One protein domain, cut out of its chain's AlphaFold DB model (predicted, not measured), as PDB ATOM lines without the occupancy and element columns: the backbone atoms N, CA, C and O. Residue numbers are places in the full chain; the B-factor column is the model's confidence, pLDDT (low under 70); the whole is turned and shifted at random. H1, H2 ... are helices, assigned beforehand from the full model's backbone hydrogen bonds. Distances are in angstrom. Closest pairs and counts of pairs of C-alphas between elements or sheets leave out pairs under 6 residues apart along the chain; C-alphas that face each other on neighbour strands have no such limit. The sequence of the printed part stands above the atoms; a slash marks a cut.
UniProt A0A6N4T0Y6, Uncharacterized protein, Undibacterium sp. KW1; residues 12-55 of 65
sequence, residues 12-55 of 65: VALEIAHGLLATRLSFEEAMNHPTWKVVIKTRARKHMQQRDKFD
ATOM      1  N   VAL A  12      27.110  51.011 -46.503       85.38
ATOM      2  CA  VAL A  12      27.276  50.051 -45.398       85.38
ATOM      3  C   VAL A  12      25.931  49.649 -44.782       85.38
ATOM      4  O   VAL A  12      25.694  48.482 -44.477       85.38
ATOM      5  N   ALA A  13      25.010  50.600 -44.595       85.50
ATOM      6  CA  ALA A  13      23.694  50.300 -44.036       85.50
ATOM      7  C   ALA A  13      22.827  49.493 -45.017       85.50
ATOM      8  O   ALA A  13      22.004  48.686 -44.578       85.50
ATOM      9  N   LEU A  14      23.002  49.706 -46.325       88.25
ATOM     10  CA  LEU A  14      22.346  48.938 -47.381       88.25
ATOM     11  C   LEU A  14      22.862  47.495 -47.433       88.25
ATOM     12  O   LEU A  14      22.043  46.577 -47.476       88.25
ATOM     13  N   GLU A  15      24.175  47.285 -47.359       87.50
ATOM     14  CA  GLU A  15      24.779  45.947 -47.327       87.50
ATOM     15  C   GLU A  15      24.368  45.163 -46.077       87.50
ATOM     16  O   GLU A  15      23.907  44.025 -46.177       87.50
ATOM     17  N   ILE A  16      24.426  45.792 -44.896       87.06
ATOM     18  CA  ILE A  16      23.952  45.176 -43.647       87.06
ATOM     19  C   ILE A  16      22.466  44.820 -43.763       87.06
ATOM     20  O   ILE A  16      22.045  43.729 -43.378       87.06
ATOM     21  N   ALA A  17      21.646  45.723 -44.308       89.19
ATOM     22  CA  ALA A  17      20.225  45.463 -44.505       89.19
ATOM     23  C   ALA A  17      19.968  44.294 -45.465       89.19
ATOM     24  O   ALA A  17      19.046  43.518 -45.217       89.19
ATOM     25  N   HIS A  18      20.762  44.158 -46.529       89.00
ATOM     26  CA  HIS A  18      20.687  43.035 -47.464       89.00
ATOM     27  C   HIS A  18      21.087  41.713 -46.797       89.00
ATOM     28  O   HIS A  18      20.309  40.760 -46.848       89.00
ATOM     29  N   GLY A  19      22.205  41.688 -46.064       86.50
ATOM     30  CA  GLY A  19      22.655  40.507 -45.320       86.50
ATOM     31  C   GLY A  19      21.633  40.019 -44.286       86.50
ATOM     32  O   GLY A  19      21.420  38.818 -44.131       86.50
ATOM     33  N   LEU A  20      20.914  40.940 -43.634       85.31
ATOM     34  CA  LEU A  20      19.851  40.606 -42.675       85.31
ATOM     35  C   LEU A  20      18.577  40.040 -43.316       85.31
ATOM     36  O   LEU A  20      17.774  39.420 -42.621       85.31
ATOM     37  N   LEU A  21      18.344  40.281 -44.609       83.50
ATOM     38  CA  LEU A  21      17.146  39.803 -45.302       83.50
ATOM     39  C   LEU A  21      17.278  38.348 -45.782       83.50
ATOM     40  O   LEU A  21      16.293  37.814 -46.288       83.50
ATOM     41  N   ALA A  22      18.454  37.718 -45.612       79.31
ATOM     42  CA  ALA A  22      18.734  36.323 -45.974       79.31
ATOM     43  C   ALA A  22      18.198  35.945 -47.371       79.31
ATOM     44  O   ALA A  22      17.629  34.872 -47.589       79.31
ATOM     45  N   THR A  23      18.321  36.877 -48.316       82.31
ATOM     46  CA  THR A  23      17.801  36.731 -49.676       82.31
ATOM     47  C   THR A  23      18.759  35.885 -50.511       82.31
ATOM     48  O   THR A  23      19.970  35.946 -50.324       82.31
ATOM     49  N   ARG A  24      18.218  35.128 -51.474       86.50
ATOM     50  CA  ARG A  24      19.027  34.396 -52.466       86.50
ATOM     51  C   ARG A  24      19.600  35.292 -53.567       86.50
ATOM     52  O   ARG A  24      20.451  34.837 -54.315       86.50
ATOM     53  N   LEU A  25      19.100  36.521 -53.687       86.19
ATOM     54  CA  LEU A  25      19.572  37.503 -54.654       86.19
ATOM     55  C   LEU A  25      20.850  38.153 -54.137       86.19
ATOM     56  O   LEU A  25      20.935  38.502 -52.953       86.19
ATOM     57  N   SER A  26      21.798  38.385 -55.039       88.56
ATOM     58  CA  SER A  26      22.943  39.253 -54.777       88.56
ATOM     59  C   SER A  26      22.489  40.687 -54.475       88.56
ATOM     60  O   SER A  26      21.341  41.075 -54.719       88.56
ATOM     61  N   PHE A  27      23.390  41.487 -53.905       86.56
ATOM     62  CA  PHE A  27      23.095  42.878 -53.570       86.56
ATOM     63  C   PHE A  27      22.671  43.687 -54.806       86.56
ATOM     64  O   PHE A  27      21.646  44.370 -54.770       86.56
ATOM     65  N   GLU A  28      23.394  43.550 -55.919       88.75
ATOM     66  CA  GLU A  28      23.088  44.247 -57.173       88.75
ATOM     67  C   GLU A  28      21.724  43.842 -57.745       88.75
ATOM     68  O   GLU A  28      20.916  44.705 -58.099       88.75
ATOM     69  N   GLU A  29      21.412  42.543 -57.774       90.00
ATOM     70  CA  GLU A  29      20.109  42.041 -58.229       90.00
ATOM     71  C   GLU A  29      18.965  42.582 -57.364       90.00
ATOM     72  O   GLU A  29      17.933  43.032 -57.875       90.00
ATOM     73  N   ALA A  30      19.156  42.601 -56.044       87.81
ATOM     74  CA  ALA A  30      18.165  43.113 -55.112       87.81
ATOM     75  C   ALA A  30      17.984  44.640 -55.228       87.81
ATOM     76  O   ALA A  30      16.875  45.148 -55.054       87.81
ATOM     77  N   MET A  31      19.041  45.380 -55.570       86.81
ATOM     78  CA  MET A  31      18.986  46.829 -55.797       86.81
ATOM     79  C   MET A  31      18.408  47.211 -57.166       86.81
ATOM     80  O   MET A  31      17.823  48.296 -57.296       86.81
ATOM     81  N   ASN A  32      18.508  46.321 -58.156       91.19
ATOM     82  CA  ASN A  32      17.846  46.449 -59.455       91.19
ATOM     83  C   ASN A  32      16.358  46.081 -59.394       91.19
ATOM     84  O   ASN A  32      15.557  46.617 -60.162       91.19
ATOM     85  N   HIS A  33      15.951  45.230 -58.450       90.69
ATOM     86  CA  HIS A  33      14.550  44.867 -58.286       90.69
ATOM     87  C   HIS A  33      13.775  45.948 -57.496       90.69
ATOM     88  O   HIS A  33      14.090  46.219 -56.334       90.69
ATOM     89  N   PRO A  34      12.693  46.537 -58.049       87.69
ATOM     90  CA  PRO A  34      12.019  47.696 -57.452       87.69
ATOM     91  C   PRO A  34      11.472  47.423 -56.043       87.69
ATOM     92  O   PRO A  34      11.646  48.243 -55.143       87.69
ATOM     93  N   THR A  35      10.875  46.250 -55.816       89.19
ATOM     94  CA  THR A  35      10.362  45.848 -54.494       89.19
ATOM     95  C   THR A  35      11.476  45.681 -53.458       89.19
ATOM     96  O   THR A  35      11.402  46.255 -52.372       89.19
ATOM     97  N   TRP A  36      12.535  44.940 -53.793       88.50
ATOM     98  CA  TRP A  36      13.653  44.684 -52.884       88.50
ATOM     99  C   TRP A  36      14.420  45.955 -52.545       88.50
ATOM    100  O   TRP A  36      14.710  46.193 -51.375       88.50
ATOM    101  N   LYS A  37      14.622  46.839 -53.524       88.38
ATOM    102  CA  LYS A  37      15.207  48.165 -53.315       88.38
ATOM    103  C   LYS A  37      14.476  48.958 -52.229       88.38
ATOM    104  O   LYS A  37      15.118  49.592 -51.394       88.38
ATOM    105  N   VAL A  38      13.141  48.924 -52.199       90.00
ATOM    106  CA  VAL A  38      12.344  49.610 -51.164       90.00
ATOM    107  C   VAL A  38      12.527  48.957 -49.793       90.00
ATOM    108  O   VAL A  38      12.694  49.666 -48.794       90.00
ATOM    109  N   VAL A  39      12.540  47.624 -49.732       90.06
ATOM    110  CA  VAL A  39      12.717  46.869 -48.482       90.06
ATOM    111  C   VAL A  39      14.105  47.112 -47.887       90.06
ATOM    112  O   VAL A  39      14.208  47.475 -46.712       90.06
ATOM    113  N   ILE A  40      15.161  46.997 -48.698       90.25
ATOM    114  CA  ILE A  40      16.555  47.222 -48.290       90.25
ATOM    115  C   ILE A  40      16.731  48.665 -47.823       90.25
ATOM    116  O   ILE A  40      17.198  48.885 -46.708       90.25
ATOM    117  N   LYS A  41      16.255  49.660 -48.589       89.81
ATOM    118  CA  LYS A  41      16.322  51.074 -48.174       89.81
ATOM    119  C   LYS A  41      15.602  51.327 -46.851       89.81
ATOM    120  O   LYS A  41      16.092  52.080 -46.014       89.81
ATOM    121  N   THR A  42      14.446  50.704 -46.636       90.31
ATOM    122  CA  THR A  42      13.687  50.851 -45.385       90.31
ATOM    123  C   THR A  42      14.438  50.257 -44.195       90.31
ATOM    124  O   THR A  42      14.550  50.898 -43.148       90.31
ATOM    125  N   ARG A  43      14.999  49.053 -44.352       89.00
ATOM    126  CA  ARG A  43      15.808  48.388 -43.321       89.00
ATOM    127  C   ARG A  43      17.099  49.148 -43.029       89.00
ATOM    128  O   ARG A  43      17.410  49.344 -41.857       89.00
ATOM    129  N   ALA A  44      17.783  49.638 -44.059       90.12
ATOM    130  CA  ALA A  44      19.007  50.420 -43.933       90.12
ATOM    131  C   ALA A  44      18.767  51.724 -43.161       90.12
ATOM    132  O   ALA A  44      19.477  52.015 -42.203       90.12
ATOM    133  N   ARG A  45      17.680  52.447 -43.462       87.56
ATOM    134  CA  ARG A  45      17.270  53.622 -42.670       87.56
ATOM    135  C   ARG A  45      16.987  53.268 -41.216       87.56
ATOM    136  O   ARG A  45      17.404  53.990 -40.320       87.56
ATOM    137  N   LYS A  46      16.286  52.158 -40.964       86.06
ATOM    138  CA  LYS A  46      16.016  51.695 -39.595       86.06
ATOM    139  C   LYS A  46      17.311  51.331 -38.862       86.06
ATOM    140  O   LYS A  46      17.384  51.501 -37.648       86.06
ATOM    141  N   HIS A  47      18.314  50.817 -39.571       85.62
ATOM    142  CA  HIS A  47      19.632  50.537 -39.015       85.62
ATOM    143  C   HIS A  47      20.380  51.833 -38.676       85.62
ATOM    144  O   HIS A  47      20.839  51.971 -37.550       85.62
ATOM    145  N   MET A  48      20.401  52.817 -39.579       84.25
ATOM    146  CA  MET A  48      20.985  54.139 -39.310       84.25
ATOM    147  C   MET A  48      20.294  54.848 -38.149       84.25
ATOM    148  O   MET A  48      20.958  55.262 -37.219       84.25
ATOM    149  N   GLN A  49      18.961  54.883 -38.110       83.25
ATOM    150  CA  GLN A  49      18.228  55.469 -36.982       83.25
ATOM    151  C   GLN A  49      18.508  54.757 -35.656       83.25
ATOM    152  O   GLN A  49      18.444  55.377 -34.600       83.25
ATOM    153  N   GLN A  50      18.755  53.445 -35.681       79.75
ATOM    154  CA  GLN A  50      19.183  52.722 -34.487       79.75
ATOM    155  C   GLN A  50      20.617  53.079 -34.110       79.75
ATOM    156  O   GLN A  50      20.853  53.303 -32.932       79.75
ATOM    157  N   ARG A  51      21.532  53.193 -35.082       74.25
ATOM    158  CA  ARG A  51      22.899  53.678 -34.862       74.25
ATOM    159  C   ARG A  51      22.899  55.091 -34.289       74.25
ATOM    160  O   ARG A  51      23.492  55.265 -33.243       74.25
ATOM    161  N   ASP A  52      22.151  56.032 -34.858       70.19
ATOM    162  CA  ASP A  52      22.012  57.409 -34.357       70.19
ATOM    163  C   ASP A  52      21.421  57.454 -32.942       70.19
ATOM    164  O   ASP A  52      21.813  58.267 -32.111       70.19
ATOM    165  N   LYS A  53      20.462  56.569 -32.635       65.69
ATOM    166  CA  LYS A  53      19.923  56.430 -31.271       65.69
ATOM    167  C   LYS A  53      20.927  55.809 -30.303       65.69
ATOM    168  O   LYS A  53      20.830  56.055 -29.102       65.69
ATOM    169  N   PHE A  54      21.821  54.968 -30.810       60.88
ATOM    170  CA  PHE A  54      22.888  54.331 -30.048       60.88
ATOM    171  C   PHE A  54      24.121  55.237 -29.927       60.88
ATOM    172  O   PHE A  54      24.913  55.060 -29.004       60.88
ATOM    173  N   ASP A  55      24.253  56.232 -30.808       58.19
ATOM    174  CA  ASP A  55      25.322  57.221 -30.837       58.19
ATOM    175  C   ASP A  55      25.208  58.175 -29.632       58.19
ATOM    176  O   ASP A  55      24.577  59.231 -29.641       58.19
TER     177      ASP A  55
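What this domain is: This is residues 12 to 55 of the 65 residues of an uncharacterized protein of Undibacterium sp. KW1 (UniProt A0A6N4T0Y6). A short helix, H1, crosses the middle stretch of one long helix, H3, at a steep angle, and a second short helix, H2, meets H3 at a corner by its first residues, on the same side of H3 as H1. H3 makes the longest axis, and its last residues, after 48, run on beyond H1. The printed part has 44 residues with three named helices, in the order H1, H2, H3, and no named strand; the class is all helix. It is compact, with a radius of gyration of the C-alphas of 10.5 A, and only just elongated, with spans of 32 by 16 by 13 A.

How they stand to each other: H1, residues 12 to 20, touches H3, residues 34 to 54, which meets it with residues 40 to 48 alone. Their closest C-alphas, those of Ala 13 and Ala 44, are 4.7 A apart. The two run opposite ways at a steep tilt of 68 degrees, only just short of about perpendicular. H2, residues 27 to 32, is close to H1 but not clearly touching; their closest C-alphas, those of His 18 and Phe 27, are 6.6 A apart, and their lines are about perpendicular at 81 degrees. H2 and H3 touch only at the corner by their link, H3 with residues 36 to 40 alone. Their closest C-alphas, those of Met 31 and Lys 37, are 4.7 A apart, and they run opposite ways at a steep tilt of 56 degrees. In H1, H2 and H3 every O i to N i+4 pair is within hydrogen-bond range.

Where its parts are: H1 begins at C-alpha 12, (27.276, 50.051, -45.398), and measures 12.3 A. H2 begins at C-alpha 27, (23.095, 42.878, -53.570), and measures 8.7 A. H3 measures 30.2 A and ends at C-alpha 54, (22.888, 54.331, -30.048).

The domain as a whole: The C-alphas of Arg 24 and Asp 55, the two farthest apart, are 32.1 A apart. The printed part has no cut. The link from H1 to H2 is short, with 6 residues, and that from H2 to H3 is tight, with 1. The mean pLDDT of the printed part is 84.8; residues 53 to 55 are under 70.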